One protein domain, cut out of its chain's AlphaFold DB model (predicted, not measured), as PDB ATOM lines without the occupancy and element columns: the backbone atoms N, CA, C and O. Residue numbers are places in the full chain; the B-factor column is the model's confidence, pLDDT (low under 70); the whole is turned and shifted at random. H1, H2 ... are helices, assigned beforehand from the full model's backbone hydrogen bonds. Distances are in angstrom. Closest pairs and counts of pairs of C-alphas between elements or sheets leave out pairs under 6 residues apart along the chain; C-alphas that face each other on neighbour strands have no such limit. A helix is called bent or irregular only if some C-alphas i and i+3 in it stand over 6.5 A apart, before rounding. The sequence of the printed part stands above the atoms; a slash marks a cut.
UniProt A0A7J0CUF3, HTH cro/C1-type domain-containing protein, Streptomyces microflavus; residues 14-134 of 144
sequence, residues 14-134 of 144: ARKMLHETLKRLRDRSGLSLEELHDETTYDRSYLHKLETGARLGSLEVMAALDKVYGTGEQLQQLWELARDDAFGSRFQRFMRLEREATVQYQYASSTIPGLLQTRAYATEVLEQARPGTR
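What this domain is: This is residues 14 to 134 of the 144 residues of the protein "HTH cro/C1-type domain-containing protein" of Streptomyces microflavus (UniProt A0A7J0CUF3). What shape does the model have? Five helices make a head at one end: H1, H4 and H5 run side by side, with H2 and H3 packed crosswise on H4 and H1 respectively. Beyond the head come H6, a long link and a lone helix, H7, at the far end. What makes it up? The 121 printed residues hold seven named helices, H1 to H7 in order, and no named strand, an all helix class; the whole is only just loose, close to extended, with a radius of gyration of the C-alphas of 20.2 A and spans of 58 by 36 by 23 A.

Where its parts are: Where are the first helices? H1, residues 14 to 29, runs 22.4 A from C-alpha 14 at (247.773, 255.470, 466.646). H2 is residues 33 to 40, H3 44 to 51, H4 59 to 69 and H5 74 to 84. Which follow? H6, residues 89 to 100, is 18.4 A long and only just irregular, with C-alphas 90 and 93 6.9 A apart. H7, residues 119 to 128, ends at C-alpha 128 at (231.867, 241.055, 438.528).

How they stand to each other: How do H1, H4 and H5 stand? They form a bundle, three helices side by side. H1 touches H5, closest C-alphas Arg 15 and Ala 82, 4.4 A, at a shallow tilt of 23 degrees, opposite ways. H4 and H5 are a hairpin, closest C-alphas Met 62 and Gln 76, 5.5 A. What of the others? H2 touches H4, closest C-alphas Thr 40 and Ala 64, 6.5 A, about perpendicular at 73 degrees; H3 touches H1, closest C-alphas His 19 and Glu 51, 4.8 A. H6 is close to H5 but not clearly touching, and H7 is apart from H1 to H6. Are the backbones complete? Every O i to N i+4 pair is within hydrogen-bond range in H1, H2, H3, H4, H5 and H7, and 5 of 8 in H6.

The domain as a whole: How far does it reach? The two C-alphas farthest apart, of Gly 30 and Ser 109, are 58.9 A apart. Is it continuous? The printed part has no cut, and the link from H6 to H7 is long, 18 residues. Where is confidence low? pLDDT is under 70 at residues 86 to 89 and 130 to 134.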
ATOM      1  N   ALA A  14     246.719 254.476 466.820       85.81
ATOM      2  CA  ALA A  14     247.773 255.470 466.646       85.81
ATOM      3  C   ALA A  14     247.237 256.743 465.968       85.81
ATOM      4  O   ALA A  14     247.677 257.854 466.263       85.81
ATOM      5  N   ARG A  15     246.194 256.603 465.138       86.25
ATOM      6  CA  ARG A  15     245.436 257.733 464.578       86.25
ATOM      7  C   ARG A  15     244.766 258.578 465.645       86.25
ATOM      8  O   ARG A  15     244.785 259.803 465.545       86.25
ATOM      9  N   LYS A  16     244.199 257.922 466.660       88.62
ATOM     10  CA  LYS A  16     243.585 258.598 467.797       88.62
ATOM     11  C   LYS A  16     244.608 259.415 468.572       88.62
ATOM     12  O   LYS A  16     244.408 260.601 468.819       88.62
ATOM     13  N   MET A  17     245.749 258.796 468.855       90.88
ATOM     14  CA  MET A  17     246.857 259.452 469.545       90.88
ATOM     15  C   MET A  17     247.414 260.649 468.765       90.88
ATOM     16  O   MET A  17     247.718 261.677 469.374       90.88
ATOM     17  N   LEU A  18     247.526 260.545 467.435       92.00
ATOM     18  CA  LEU A  18     247.991 261.641 466.583       92.00
ATOM     19  C   LEU A  18     247.049 262.847 466.668       92.00
ATOM     20  O   LEU A  18     247.499 263.948 466.974       92.00
ATOM     21  N   HIS A  19     245.746 262.654 466.443       91.56
ATOM     22  CA  HIS A  19     244.810 263.779 466.416       91.56
ATOM     23  C   HIS A  19     244.619 264.417 467.804       91.56
ATOM     24  O   HIS A  19     244.523 265.638 467.920       91.56
ATOM     25  N   GLU A  20     244.634 263.619 468.880       93.19
ATOM     26  CA  GLU A  20     244.615 264.130 470.257       93.19
ATOM     27  C   GLU A  20     245.884 264.920 470.577       93.19
ATOM     28  O   GLU A  20     245.820 265.956 471.240       93.19
ATOM     29  N   THR A  21     247.034 264.465 470.077       93.69
ATOM     30  CA  THR A  21     248.301 265.183 470.232       93.69
ATOM     31  C   THR A  21     248.284 266.508 469.478       93.69
ATOM     32  O   THR A  21     248.658 267.513 470.072       93.69
ATOM     33  N   LEU A  22     247.785 266.549 468.237       93.44
ATOM     34  CA  LEU A  22     247.629 267.796 467.476       93.44
ATOM     35  C   LEU A  22     246.762 268.810 468.227       93.44
ATOM     36  O   LEU A  22     247.185 269.944 468.441       93.44
ATOM     37  N   LYS A  23     245.594 268.373 468.710       92.56
ATOM     38  CA  LYS A  23     244.697 269.231 469.488       92.56
ATOM     39  C   LYS A  23     245.370 269.750 470.764       92.56
ATOM     40  O   LYS A  23     245.317 270.942 471.046       92.56
ATOM     41  N   ARG A  24     246.060 268.872 471.502       93.56
ATOM     42  CA  ARG A  24     246.794 269.234 472.725       93.56
ATOM     43  C   ARG A  24     247.924 270.230 472.457       93.56
ATOM     44  O   ARG A  24     248.157 271.107 473.283       93.56
ATOM     45  N   LEU A  25     248.649 270.085 471.347       93.44
ATOM     46  CA  LEU A  25     249.728 271.004 470.980       93.44
ATOM     47  C   LEU A  25     249.188 272.395 470.661       93.44
ATOM     48  O   LEU A  25     249.738 273.363 471.180       93.44
ATOM     49  N   ARG A  26     248.082 272.481 469.911       92.81
ATOM     50  CA  ARG A  26     247.411 273.754 469.630       92.81
ATOM     51  C   ARG A  26     246.887 274.416 470.905       92.81
ATOM     52  O   ARG A  26     247.125 275.595 471.136       92.81
ATOM     53  N   ASP A  27     246.220 273.654 471.771       92.06
ATOM     54  CA  ASP A  27     245.694 274.190 473.033       92.06
ATOM     55  C   ASP A  27     246.827 274.685 473.959       92.06
ATOM     56  O   ASP A  27     246.647 275.651 474.697       92.06
ATOM     57  N   ARG A  28     248.016 274.068 473.894       92.06
ATOM     58  CA  ARG A  28     249.205 274.492 474.651       92.06
ATOM     59  C   ARG A  28     249.906 275.709 474.048       92.06
ATOM     60  O   ARG A  28     250.452 276.504 474.807       92.06
ATOM     61  N   SER A  29     249.942 275.837 472.722       88.94
ATOM     62  CA  SER A  29     250.526 277.011 472.061       88.94
ATOM     63  C   SER A  29     249.618 278.239 472.147       88.94
ATOM     64  O   SER A  29     250.097 279.353 471.969       88.94
ATOM     65  N   GLY A  30     248.325 278.045 472.428       90.25
ATOM     66  CA  GLY A  30     247.335 279.122 472.485       90.25
ATOM     67  C   GLY A  30     246.930 279.654 471.109       90.25
ATOM     68  O   GLY A  30     246.170 280.614 471.046       90.25
ATOM     69  N   LEU A  31     247.403 279.027 470.028       89.62
ATOM     70  CA  LEU A  31     247.113 279.448 468.661       89.62
ATOM     71  C   LEU A  31     245.685 279.061 468.262       89.62
ATOM     72  O   LEU A  31     245.219 277.932 468.471       89.62
ATOM     73  N   SER A  32     244.989 279.993 467.628       91.38
ATOM     74  CA  SER A  32     243.767 279.714 466.889       91.38
ATOM     75  C   SER A  32     244.080 278.982 465.578       91.38
ATOM     76  O   SER A  32     245.203 278.975 465.076       91.38
ATOM     77  N   LEU A  33     243.064 278.352 464.982       89.50
ATOM     78  CA  LEU A  33     243.220 277.723 463.665       89.50
ATOM     79  C   LEU A  33     243.449 278.748 462.538       89.50
ATOM     80  O   LEU A  33     243.890 278.352 461.463       89.50
ATOM     81  N   GLU A  34     243.100 280.020 462.753       90.31
ATOM     82  CA  GLU A  34     243.362 281.109 461.802       90.31
ATOM     83  C   GLU A  34     244.830 281.532 461.866       90.31
ATOM     84  O   GLU A  34     245.500 281.531 460.842       90.31
ATOM     85  N   GLU A  35     245.380 281.729 463.062       89.25
ATOM     86  CA  GLU A  35     246.811 282.027 463.225       89.25
ATOM     87  C   GLU A  35     247.692 280.870 462.724       89.25
ATOM     88  O   GLU A  35     248.707 281.081 462.067       89.25
ATOM     89  N   LEU A  36     247.267 279.622 462.951       89.88
ATOM     90  CA  LEU A  36     247.973 278.451 462.430       89.88
ATOM     91  C   LEU A  36     247.929 278.370 460.894       89.88
ATOM     92  O   LEU A  36     248.863 277.854 460.273       89.88
ATOM     93  N   HIS A  37     246.848 278.853 460.274       90.94
ATOM     94  CA  HIS A  37     246.761 278.976 458.821       90.94
ATOM     95  C   HIS A  37     247.776 279.996 458.303       90.94
ATOM     96  O   HIS A  37     248.501 279.681 457.360       90.94
ATOM     97  N   ASP A  38     247.877 281.158 458.949       88.81
ATOM     98  CA  ASP A  38     248.810 282.214 458.552       88.81
ATOM     99  C   ASP A  38     250.273 281.752 458.644       88.81
ATOM    100  O   ASP A  38     251.073 282.043 457.754       88.81
ATOM    101  N   GLU A  39     250.624 280.960 459.661       87.50
ATOM    102  CA  GLU A  39     251.990 280.441 459.812       87.50
ATOM    103  C   GLU A  39     252.329 279.275 458.872       87.50
ATOM    104  O   GLU A  39     253.469 279.146 458.424       87.50
ATOM    105  N   THR A  40     251.367 278.397 458.568       86.94
ATOM    106  CA  THR A  40     251.634 277.152 457.816       86.94
ATOM    107  C   THR A  40     251.149 277.170 456.370       86.94
ATOM    108  O   THR A  40     251.455 276.251 455.612       86.94
ATOM    109  N   THR A  41     250.391 278.195 455.967       89.06
ATOM    110  CA  THR A  41     249.728 278.321 454.652       89.06
ATOM    111  C   THR A  41     248.682 277.222 454.364       89.06
ATOM    112  O   THR A  41     248.095 277.177 453.284       89.06
ATOM    113  N   TYR A  42     248.386 276.328 455.316       91.56
ATOM    114  CA  TYR A  42     247.372 275.282 455.146       91.56
ATOM    115  C   TYR A  42     245.985 275.767 455.548       91.56
ATOM    116  O   TYR A  42     245.817 276.367 456.604       91.56
ATOM    117  N   ASP A  43     244.963 275.458 454.747       92.44
ATOM    118  CA  ASP A  43     243.585 275.892 455.005       92.44
ATOM    119  C   ASP A  43     243.089 275.535 456.417       92.44
ATOM    120  O   ASP A  43     243.188 274.389 456.868       92.44
ATOM    121  N   ARG A  44     242.391 276.475 457.063       92.62
ATOM    122  CA  ARG A  44     241.740 276.278 458.373       92.62
ATOM    123  C   ARG A  44     240.870 275.017 458.426       92.62
ATOM    124  O   ARG A  44     240.897 274.248 459.387       92.62
ATOM    125  N   SER A  45     240.088 274.776 457.370       92.50
ATOM    126  CA  SER A  45     239.233 273.586 457.260       92.50
ATOM    127  C   SER A  45     240.028 272.292 457.111       92.50
ATOM    128  O   SER A  45     239.545 271.231 457.508       92.50
ATOM    129  N   TYR A  46     241.219 272.356 456.517       92.69
ATOM    130  CA  TYR A  46     242.116 271.215 456.416       92.69
ATOM    131  C   TYR A  46     242.723 270.891 457.782       92.69
ATOM    132  O   TYR A  46     242.589 269.755 458.230       92.69
ATOM    133  N   LEU A  47     243.254 271.895 458.487       91.75
ATOM    134  CA  LEU A  47     243.794 271.759 459.846       91.75
ATOM    135  C   LEU A  47     242.751 271.188 460.823       91.75
ATOM    136  O   LEU A  47     243.011 270.208 461.516       91.75
ATOM    137  N   HIS A  48     241.514 271.687 460.775       92.56
ATOM    138  CA  HIS A  48     240.407 271.142 461.569       92.56
ATOM    139  C   HIS A  48     240.115 269.657 461.272       92.56
ATOM    140  O   HIS A  48     239.797 268.876 462.172       92.56
ATOM    141  N   LYS A  49     240.215 269.225 460.005       91.94
ATOM    142  CA  LYS A  49     240.028 267.810 459.628       91.94
ATOM    143  C   LYS A  49     241.143 266.908 460.157       91.94
ATOM    144  O   LYS A  49     240.878 265.728 460.387       91.94
ATOM    145  N   LEU A  50     242.350 267.441 460.349       91.25
ATOM    146  CA  LEU A  50     243.454 266.716 460.983       91.25
ATOM    147  C   LEU A  50     243.182 266.523 462.480       91.25
ATOM    148  O   LEU A  50     243.256 265.402 462.973       91.25
ATOM    149  N   GLU A  51     242.776 267.583 463.186       91.19
ATOM    150  CA  GLU A  51     242.485 267.524 464.632       91.19
ATOM    151  C   GLU A  51     241.277 266.649 464.983       91.19
ATOM    152  O   GLU A  51     241.229 266.033 466.047       91.19
ATOM    153  N   THR A  52     240.288 266.572 464.092       88.81
ATOM    154  CA  THR A  52     239.103 265.714 464.270       88.81
ATOM    155  C   THR A  52     239.327 264.266 463.832       88.81
ATOM    156  O   THR A  52     238.429 263.441 463.983       88.81
ATOM    157  N   GLY A  53     240.494 263.941 463.262       85.62
ATOM    158  CA  GLY A  53     240.799 262.606 462.740       85.62
ATOM    159  C   GLY A  53     240.052 262.245 461.448       85.62
ATOM    160  O   GLY A  53     240.137 261.107 460.987       85.62
ATOM    161  N   ALA A  54     239.341 263.195 460.830       85.81
ATOM    162  CA  ALA A  54     238.648 262.990 459.557       85.81
ATOM    163  C   ALA A  54     239.625 262.786 458.384       85.81
ATOM    164  O   ALA A  54     239.265 262.200 457.361       85.81
ATOM    165  N   ARG A  55     240.864 263.278 458.513       86.19
ATOM    166  CA  ARG A  55     241.948 263.079 457.547       86.19
ATOM    167  C   ARG A  55     243.281 262.929 458.279       86.19
ATOM    168  O   ARG A  55     243.517 263.626 459.253       86.19
ATOM    169  N   LEU A  56     244.159 262.054 457.783       84.81
ATOM    170  CA  LEU A  56     245.480 261.830 458.386       84.81
ATOM    171  C   LEU A  56     246.509 262.916 458.018       84.81
ATOM    172  O   LEU A  56     247.380 263.234 458.813       84.81
ATOM    173  N   GLY A  57     246.405 263.483 456.816       87.31
ATOM    174  CA  GLY A  57     247.369 264.454 456.286       87.31
ATOM    175  C   GLY A  57     248.597 263.811 455.634       87.31
ATOM    176  O   GLY A  57     248.706 262.585 455.583       87.31
ATOM    177  N   SER A  58     249.487 264.641 455.085       90.06
ATOM    178  CA  SER A  58     250.784 264.234 454.525       90.06
ATOM    179  C   SER A  58     251.909 264.424 455.545       90.06
ATOM    180  O   SER A  58     251.768 265.202 456.489       90.06
ATOM    181  N   LEU A  59     253.042 263.751 455.325       91.56
ATOM    182  CA  LEU A  59     254.243 263.906 456.150       91.56
ATOM    183  C   LEU A  59     254.750 265.361 456.163       91.56
ATOM    184  O   LEU A  59     255.147 265.865 457.205       91.56
ATOM    185  N   GLU A  60     254.653 266.062 455.029       91.50
ATOM    186  CA  GLU A  60     255.038 267.476 454.899       91.50
ATOM    187  C   GLU A  60     254.261 268.390 455.851       91.50
ATOM    188  O   GLU A  60     254.844 269.264 456.487       91.50
ATOM    189  N   VAL A  61     252.954 268.152 455.997       92.56
ATOM    190  CA  VAL A  61     252.110 268.917 456.923       92.56
ATOM    191  C   VAL A  61     252.547 268.668 458.362       92.56
ATOM    192  O   VAL A  61     252.617 269.604 459.150       92.56
ATOM    193  N   MET A  62     252.876 267.422 458.708       94.25
ATOM    194  CA  MET A  62     253.353 267.082 460.052       94.25
ATOM    195  C   MET A  62     254.700 267.740 460.345       94.25
ATOM    196  O   MET A  62     254.866 268.302 461.419       94.25
ATOM    197  N   ALA A  63     255.613 267.766 459.369       93.12
ATOM    198  CA  ALA A  63     256.891 268.462 459.487       93.12
ATOM    199  C   ALA A  63     256.725 269.988 459.623       93.12
ATOM    200  O   ALA A  63     257.466 270.629 460.366       93.12
ATOM    201  N   ALA A  64     255.756 270.590 458.925       92.62
ATOM    202  CA  ALA A  64     255.440 272.009 459.078       92.62
ATOM    203  C   ALA A  64     254.882 272.319 460.477       92.62
ATOM    204  O   ALA A  64     255.327 273.264 461.123       92.62
ATOM    205  N   LEU A  65     253.964 271.487 460.977       91.56
ATOM    206  CA  LEU A  65     253.399 271.630 462.320       91.56
ATOM    207  C   LEU A  65     254.444 271.383 463.415       91.56
ATOM    208  O   LEU A  65     254.457 272.097 464.413       91.56
ATOM    209  N   ASP A  66     255.356 270.430 463.218       93.62
ATOM    210  CA  ASP A  66     256.472 270.179 464.133       93.62
ATOM    211  C   ASP A  66     257.379 271.415 464.285       93.62
ATOM    212  O   ASP A  66     257.851 271.702 465.388       93.62
ATOM    213  N   LYS A  67     257.596 272.171 463.197       91.69
ATOM    214  CA  LYS A  67     258.360 273.430 463.219       91.69
ATOM    215  C   LYS A  67     257.636 274.529 463.992       91.69
ATOM    216  O   LYS A  67     258.279 275.212 464.780       91.69
ATOM    217  N   VAL A  68     256.325 274.670 463.792       91.25
ATOM    218  CA  VAL A  68     255.500 275.664 464.503       91.25
ATOM    219  C   VAL A  68     255.445 275.367 466.000       91.25
ATOM    220  O   VAL A  68     255.662 276.247 466.827       91.25
ATOM    221  N   TYR A  69     255.204 274.111 466.376       90.69
ATOM    222  CA  TYR A  69     255.066 273.723 467.783       90.69
ATOM    223  C   TYR A  69     256.395 273.439 468.494       90.69
ATOM    224  O   TYR A  69     256.393 273.208 469.707       90.69
ATOM    225  N   GLY A  70     257.515 273.418 467.767       88.75
ATOM    226  CA  GLY A  70     258.836 273.107 468.316       88.75
ATOM    227  C   GLY A  70     258.961 271.674 468.842       88.75
ATOM    228  O   GLY A  70     259.718 271.423 469.778       88.75
ATOM    229  N   THR A  71     258.204 270.726 468.284       86.06
ATOM    230  CA  THR A  71     258.159 269.320 468.733       86.06
ATOM    231  C   THR A  71     259.208 268.420 468.077       86.06
ATOM    232  O   THR A  71     259.300 267.235 468.404       86.06
ATOM    233  N   GLY A  72     260.040 268.974 467.191       90.94
ATOM    234  CA  GLY A  72     261.114 268.245 466.518       90.94
ATOM    235  C   GLY A  72     260.575 267.325 465.424       90.94
ATOM    236  O   GLY A  72     260.198 267.803 464.364       90.94
ATOM    237  N   GLU A  73     260.555 266.015 465.669       91.50
ATOM    238  CA  GLU A  73     260.040 265.003 464.723       91.50
ATOM    239  C   GLU A  73     258.893 264.172 465.322       91.50
ATOM    240  O   GLU A  73     258.508 263.125 464.795       91.50
ATOM    241  N   GLN A  74     258.344 264.609 466.458       93.50
ATOM    242  CA  GLN A  74     257.349 263.836 467.195       93.50
ATOM    243  C   GLN A  74     256.071 263.600 466.377       93.50
ATOM    244  O   GLN A  74     255.527 262.491 466.399       93.50
ATOM    245  N   LEU A  75     255.567 264.618 465.666       92.38
ATOM    246  CA  LEU A  75     254.351 264.469 464.862       92.38
ATOM    247  C   LEU A  75     254.594 263.589 463.640       92.38
ATOM    248  O   LEU A  75     253.721 262.800 463.283       92.38
ATOM    249  N   GLN A  76     255.779 263.672 463.038       94.12
ATOM    250  CA  GLN A  76     256.180 262.791 461.940       94.12
ATOM    251  C   GLN A  76     256.200 261.317 462.373       94.12
ATOM    252  O   GLN A  76     255.564 260.486 461.727       94.12
ATOM    253  N   GLN A  77     256.816 260.996 463.515       92.31
ATOM    254  CA  GLN A  77     256.849 259.627 464.050       92.31
ATOM    255  C   GLN A  77     255.443 259.097 464.388       92.31
ATOM    256  O   GLN A  77     255.095 257.959 464.065       92.31
ATOM    257  N   LEU A  78     254.593 259.931 465.001       91.62
ATOM    258  CA  LEU A  78     253.198 259.569 465.276       91.62
ATOM    259  C   LEU A  78     252.396 259.358 463.988       91.62
ATOM    260  O   LEU A  78     251.545 258.469 463.932       91.62
ATOM    261  N   TRP A  79     252.662 260.152 462.952       92.56
ATOM    262  CA  TRP A  79     252.021 260.006 461.651       92.56
ATOM    263  C   TRP A  79     252.403 258.698 460.965       92.56
ATOM    264  O   TRP A  79     251.527 258.035 460.410       92.56
ATOM    265  N   GLU A  80     253.666 258.279 461.042       88.94
ATOM    266  CA  GLU A  80     254.104 256.986 460.504       88.94
ATOM    267  C   GLU A  80     253.374 255.822 461.173       88.94
ATOM    268  O   GLU A  80     252.853 254.936 460.488       88.94
ATOM    269  N   LEU A  81     253.247 255.865 462.501       87.38
ATOM    270  CA  LEU A  81     252.510 254.854 463.252       87.38
ATOM    271  C   LEU A  81     251.013 254.870 462.899       87.38
ATOM    272  O   LEU A  81     250.404 253.826 462.672       87.38
ATOM    273  N   ALA A  82     250.419 256.058 462.783       87.56
ATOM    274  CA  ALA A  82     249.018 256.244 462.414       87.56
ATOM    275  C   ALA A  82     248.705 255.859 460.953       87.56
ATOM    276  O   ALA A  82     247.569 255.487 460.628       87.56
ATOM    277  N   ARG A  83     249.697 255.945 460.060       84.44
ATOM    278  CA  ARG A  83     249.627 255.446 458.683       84.44
ATOM    279  C   ARG A  83     249.628 253.922 458.667       84.44
ATOM    280  O   ARG A  83     248.828 253.330 457.951       84.44
ATOM    281  N   ASP A  84     250.489 253.296 459.456       76.81
ATOM    282  CA  ASP A  84     250.594 251.839 459.531       76.81
ATOM    283  C   ASP A  84     249.378 251.197 460.230       76.81
ATOM    284  O   ASP A  84     248.949 250.103 459.863       76.81
ATOM    285  N   ASP A  85     248.737 251.927 461.143       78.00
ATOM    286  CA  ASP A  85     247.467 251.556 461.781       78.00
ATOM    287  C   ASP A  85     246.254 251.625 460.823       78.00
ATOM    288  O   ASP A  85     245.135 251.239 461.159       78.00
ATOM    289  N   ALA A  86     246.443 252.098 459.583       69.62
ATOM    290  CA  ALA A  86     245.397 252.093 458.557       69.62
ATOM    291  C   ALA A  86     244.949 250.693 458.144       69.62
ATOM    292  O   ALA A  86     243.821 250.508 457.676       69.62
ATOM    293  N   PHE A  87     245.857 249.731 458.253       65.56
ATOM    294  CA  PHE A  87     245.643 248.385 457.775       65.56
ATOM    295  C   PHE A  87     244.962 247.574 458.868       65.56
ATOM    296  O   PHE A  87     245.454 247.492 459.993       65.56
ATOM    297  N   GLY A  88     243.835 246.940 458.532       66.94
ATOM    298  CA  GLY A  88     243.197 245.997 459.449       66.94
ATOM    299  C   GLY A  88     244.213 244.951 459.917       66.94
ATOM    300  O   GLY A  88     245.087 244.564 459.141       66.94
ATOM    301  N   SER A  89     244.091 244.483 461.160       68.00
ATOM    302  CA  SER A  89     245.073 243.616 461.839       68.00
ATOM    303  C   SER A  89     245.607 242.460 460.977       68.00
ATOM    304  O   SER A  89     246.800 242.160 460.983       68.00
ATOM    305  N   ARG A  90     244.752 241.861 460.137       70.12
ATOM    306  CA  ARG A  90     245.123 240.801 459.181       70.12
ATOM    307  C   ARG A  90     246.203 241.216 458.166       70.12
ATOM    308  O   ARG A  90     246.988 240.371 457.746       70.12
ATOM    309  N   PHE A  91     246.232 242.479 457.753       74.00
ATOM    310  CA  PHE A  91     247.138 243.003 456.729       74.00
ATOM    311  C   PHE A  91     248.408 243.631 457.308       74.00
ATOM    312  O   PHE A  91     249.390 243.746 456.584       74.00
ATOM    313  N   GLN A  92     248.456 243.961 458.602       72.69
ATOM    314  CA  GLN A  92     249.630 244.596 459.217       72.69
ATOM    315  C   GLN A  92     250.915 243.771 459.044       72.69
ATOM    316  O   GLN A  92     251.970 244.306 458.705       72.69
ATOM    317  N   ARG A  93     250.831 242.442 459.216       81.19
ATOM    318  CA  ARG A  93     251.977 241.546 458.984       81.19
ATOM    319  C   ARG A  93     252.432 241.563 457.525       81.19
ATOM    320  O   ARG A  93     253.633 241.530 457.280       81.19
ATOM    321  N   PHE A  94     251.487 241.596 456.587       82.75
ATOM    322  CA  PHE A  94     251.793 241.673 455.161       82.75
ATOM    323  C   PHE A  94     252.518 242.984 454.841       82.75
ATOM    324  O   PHE A  94     253.610 242.929 454.293       82.75
ATOM    325  N   MET A  95     251.989 244.127 455.291       83.62
ATOM    326  CA  MET A  95     252.587 245.443 455.036       83.62
ATOM    327  C   MET A  95     254.007 245.575 455.594       83.62
ATOM    328  O   MET A  95     254.869 246.172 454.955       83.62
ATOM    329  N   ARG A  96     254.279 245.007 456.777       83.00
ATOM    330  CA  ARG A  96     255.633 245.017 457.350       83.00
ATOM    331  C   ARG A  96     256.623 244.245 456.478       83.00
ATOM    332  O   ARG A  96     257.697 244.759 456.201       83.00
ATOM    333  N   LEU A  97     256.250 243.041 456.041       88.12
ATOM    334  CA  LEU A  97     257.100 242.212 455.182       88.12
ATOM    335  C   LEU A  97     257.257 242.811 453.782       88.12
ATOM    336  O   LEU A  97     258.337 242.744 453.213       88.12
ATOM    337  N   GLU A  98     256.200 243.416 453.241       88.19
ATOM    338  CA  GLU A  98     256.216 244.072 451.931       88.19
ATOM    339  C   GLU A  98     257.236 245.217 451.877       88.19
ATOM    340  O   GLU A  98     257.947 245.344 450.887       88.19
ATOM    341  N   ARG A  99     257.376 246.006 452.951       86.94
ATOM    342  CA  ARG A  99     258.367 247.096 453.022       86.94
ATOM    343  C   ARG A  99     259.819 246.629 452.969       86.94
ATOM    344  O   ARG A  99     260.670 247.368 452.492       86.94
ATOM    345  N   GLU A 100     260.099 245.441 453.488       92.12
ATOM    346  CA  GLU A 100     261.444 244.855 453.507       92.12
ATOM    347  C   GLU A 100     261.711 243.985 452.266       92.12
ATOM    348  O   GLU A 100     262.853 243.627 451.979       92.12
ATOM    349  N   ALA A 101     260.665 243.622 451.518       92.25
ATOM    350  CA  ALA A 101     260.766 242.699 450.401       92.25
ATOM    351  C   ALA A 101     261.431 243.348 449.180       92.25
ATOM    352  O   ALA A 101     260.981 244.360 448.653       92.25
ATOM    353  N   THR A 102     262.470 242.698 448.655       94.88
ATOM    354  CA  THR A 102     263.077 243.070 447.363       94.88
ATOM    355  C   THR A 102     262.328 242.449 446.177       94.88
ATOM    356  O   THR A 102     262.369 242.973 445.068       94.88
ATOM    357  N   VAL A 103     261.650 241.315 446.390       91.31
ATOM    358  CA  VAL A 103     260.929 240.563 445.351       91.31
ATOM    359  C   VAL A 103     259.629 240.001 445.923       91.31
ATOM    360  O   VAL A 103     259.613 239.471 447.034       91.31
ATOM    361  N   GLN A 104     258.550 240.059 445.138       87.00
ATOM    362  CA  GLN A 104     257.259 239.455 445.460       87.00
ATOM    363  C   GLN A 104     256.948 238.310 444.491       87.00
ATOM    364  O   GLN A 104     256.854 238.513 443.283       87.00
ATOM    365  N   TYR A 105     256.716 237.114 445.031       88.31
ATOM    366  CA  TYR A 105     256.180 235.984 444.274       88.31
ATOM    367  C   TYR A 105     254.696 235.823 444.588       88.31
ATOM    368  O   TYR A 105     254.310 235.638 445.741       88.31
ATOM    369  N   GLN A 106     253.859 235.885 443.555       86.56
ATOM    370  CA  GLN A 106     252.420 235.694 443.679       86.56
ATOM    371  C   GLN A 106     251.991 234.469 442.874       86.56
ATOM    372  O   GLN A 106     252.171 234.417 441.660       86.56
ATOM    373  N   TYR A 107     251.366 233.507 443.549       89.44
ATOM    374  CA  TYR A 107     250.657 232.418 442.890       89.44
ATOM    375  C   TYR A 107     249.201 232.832 442.652       89.44
ATOM    376  O   TYR A 107     248.502 233.211 443.592       89.44
ATOM    377  N   ALA A 108     248.739 232.766 441.404       88.25
ATOM    378  CA  ALA A 108     247.364 233.091 441.042       88.25
ATOM    379  C   ALA A 108     246.805 232.022 440.094       88.25
ATOM    380  O   ALA A 108     247.295 231.849 438.984       88.25
ATOM    381  N   SER A 109     245.786 231.284 440.547       88.62
ATOM    382  CA  SER A 109     245.232 230.135 439.815       88.62
ATOM    383  C   SER A 109     244.154 230.506 438.799       88.62
ATOM    384  O   SER A 109     243.967 229.807 437.809       88.62
ATOM    385  N   SER A 110     243.385 231.559 439.078       87.69
ATOM    386  CA  SER A 110     242.127 231.844 438.367       87.69
ATOM    387  C   SER A 110     242.017 233.287 437.886       87.69
ATOM    388  O   SER A 110     241.087 233.625 437.159       87.69
ATOM    389  N   THR A 111     242.953 234.144 438.286       87.88
ATOM    390  CA  THR A 111     242.964 235.563 437.942       87.88
ATOM    391  C   THR A 111     244.368 236.014 437.599       87.88
ATOM    392  O   THR A 111     245.344 235.603 438.220       87.88
ATOM    393  N   ILE A 112     244.461 236.886 436.602       90.06
ATOM    394  CA  ILE A 112     245.728 237.505 436.220       90.06
ATOM    395  C   ILE A 112     246.059 238.591 437.261       90.06
ATOM    396  O   ILE A 112     245.165 239.375 437.594       90.06
ATOM    397  N   PRO A 113     247.290 238.676 437.798       89.69
ATOM    398  CA  PRO A 113     247.691 239.750 438.708       89.69
ATOM    399  C   PRO A 113     247.525 241.139 438.084       89.69
ATOM    400  O   PRO A 113     247.783 241.314 436.898       89.69
ATOM    401  N   GLY A 114     247.131 242.134 438.886       87.88
ATOM    402  CA  GLY A 114     246.722 243.469 438.419       87.88
ATOM    403  C   GLY A 114     247.705 244.158 437.466       87.88
ATOM    404  O   GLY A 114     247.281 244.697 436.449       87.88
ATOM    405  N   LEU A 115     249.010 244.078 437.745       86.75
ATOM    406  CA  LEU A 115     250.061 244.671 436.900       86.75
ATOM    407  C   LEU A 115     250.130 244.074 435.486       86.75
ATOM    408  O   LEU A 115     250.647 244.714 434.577       86.75
ATOM    409  N   LEU A 116     249.607 242.861 435.297       89.38
ATOM    410  CA  LEU A 116     249.574 242.148 434.019       89.38
ATOM    411  C   LEU A 116     248.189 242.213 433.352       89.38
ATOM    412  O   LEU A 116     247.972 241.596 432.310       89.38
ATOM    413  N   GLN A 117     247.227 242.927 433.948       93.94
ATOM    414  CA  GLN A 117     245.882 243.049 433.395       93.94
ATOM    415  C   GLN A 117     245.818 244.148 432.331       93.94
ATOM    416  O   GLN A 117     246.302 245.263 432.516       93.94
ATOM    417  N   THR A 118     245.118 243.868 431.233       95.00
ATOM    418  CA  THR A 118     244.680 244.920 430.312       95.00
ATOM    419  C   THR A 118     243.501 245.681 430.914       95.00
ATOM    420  O   THR A 118     242.747 245.150 431.736       95.00
ATOM    421  N   ARG A 119     243.270 246.918 430.457       93.12
ATOM    422  CA  ARG A 119     242.117 247.726 430.891       93.12
ATOM    423  C   ARG A 119     240.785 246.980 430.747       93.12
ATOM    424  O   ARG A 119     239.932 247.085 431.627       93.12
ATOM    425  N   ALA A 120     240.611 246.243 429.650       93.44
ATOM    426  CA  ALA A 120     239.400 245.469 429.388       93.44
ATOM    427  C   ALA A 120     239.203 244.356 430.431       93.44
ATOM    428  O   ALA A 120     238.132 244.261 431.021       93.44
ATOM    429  N   TYR A 121     240.251 243.578 430.727       92.25
ATOM    430  CA  TYR A 121     240.187 242.517 431.735       92.25
ATOM    431  C   TYR A 121     239.903 243.067 433.140       92.25
ATOM    432  O   TYR A 121     239.005 242.580 433.822       92.25
ATOM    433  N   ALA A 122     240.625 244.116 433.553       92.00
ATOM    434  CA  ALA A 122     240.444 244.736 434.866       92.00
ATOM    435  C   ALA A 122     239.012 245.259 435.061       92.00
ATOM    436  O   ALA A 122     238.427 245.089 436.129       92.00
ATOM    437  N   THR A 123     238.431 245.855 434.013       90.75
ATOM    438  CA  THR A 123     237.053 246.367 434.039       90.75
ATOM    439  C   THR A 123     236.055 245.231 434.265       90.75
ATOM    440  O   THR A 123     235.247 245.314 435.184       90.75
ATOM    441  N   GLU A 124     236.160 244.140 433.503       91.00
ATOM    442  CA  GLU A 124     235.277 242.975 433.650       91.00
ATOM    443  C   GLU A 124     235.389 242.332 435.043       91.00
ATOM    444  O   GLU A 124     234.376 242.034 435.677       91.00
ATOM    445  N   VAL A 125     236.608 242.169 435.573       89.38
ATOM    446  CA  VAL A 125     236.820 241.618 436.923       89.38
ATOM    447  C   VAL A 125     236.210 242.518 438.000       89.38
ATOM    448  O   VAL A 125     235.519 242.029 438.896       89.38
ATOM    449  N   LEU A 126     236.427 243.835 437.919       88.06
ATOM    450  CA  LEU A 126     235.889 244.794 438.887       88.06
ATOM    451  C   LEU A 126     234.359 244.893 438.820       88.06
ATOM    452  O   LEU A 126     233.713 245.066 439.855       88.06
ATOM    453  N   GLU A 127     233.762 244.764 437.632       86.31
ATOM    454  CA  GLU A 127     232.307 244.735 437.466       86.31
ATOM    455  C   GLU A 127     231.672 243.478 438.074       86.31
ATOM    456  O   GLU A 127     230.623 243.577 438.719       86.31
ATOM    457  N   GLN A 128     232.314 242.314 437.919       81.88
ATOM    458  CA  GLN A 128     231.867 241.055 438.528       81.88
ATOM    459  C   GLN A 128     232.025 241.049 440.054       81.88
ATOM    460  O   GLN A 128     231.202 240.466 440.758       81.88
ATOM    461  N   ALA A 129     233.059 241.714 440.577       75.88
ATOM    462  CA  ALA A 129     233.325 241.799 442.011       75.88
ATOM    463  C   ALA A 129     232.360 242.731 442.772       75.88
ATOM    464  O   ALA A 129     232.330 242.703 444.003       75.88
ATOM    465  N   ARG A 130     231.562 243.557 442.074       69.06
ATOM    466  CA  ARG A 130     230.560 244.434 442.696       69.06
ATOM    467  C   ARG A 130     229.312 243.630 443.099       69.06
ATOM    468  O   ARG A 130     228.579 243.155 442.229       69.06
ATOM    469  N   PRO A 131     229.001 243.492 444.400       55.38
ATOM    470  CA  PRO A 131     227.774 242.826 444.816       55.38
ATOM    471  C   PRO A 131     226.556 243.653 444.370       55.38
ATOM    472  O   PRO A 131     226.352 244.770 444.837       55.38
ATOM    473  N   GLY A 132     225.751 243.102 443.455       63.31
ATOM    474  CA  GLY A 132     224.488 243.698 442.992       63.31
ATOM    475  C   GLY A 132     224.414 244.045 441.500       63.31
ATOM    476  O   GLY A 132     223.318 244.302 440.998       63.31
ATOM    477  N   THR A 133     225.518 243.997 440.750       55.59
ATOM    478  CA  THR A 133     225.494 244.218 439.295       55.59
ATOM    479  C   THR A 133     224.894 243.002 438.582       55.59
ATOM    480  O   THR A 133     225.564 242.011 438.299       55.59
ATOM    481  N   ARG A 134     223.593 243.061 438.263       51.78
ATOM    482  CA  ARG A 134     222.917 242.102 437.372       51.78
ATOM    483  C   ARG A 134     223.363 242.319 435.922       51.78
ATOM    484  O   ARG A 134     222.592 242.804 435.100       51.78
TER     485      ARG A 134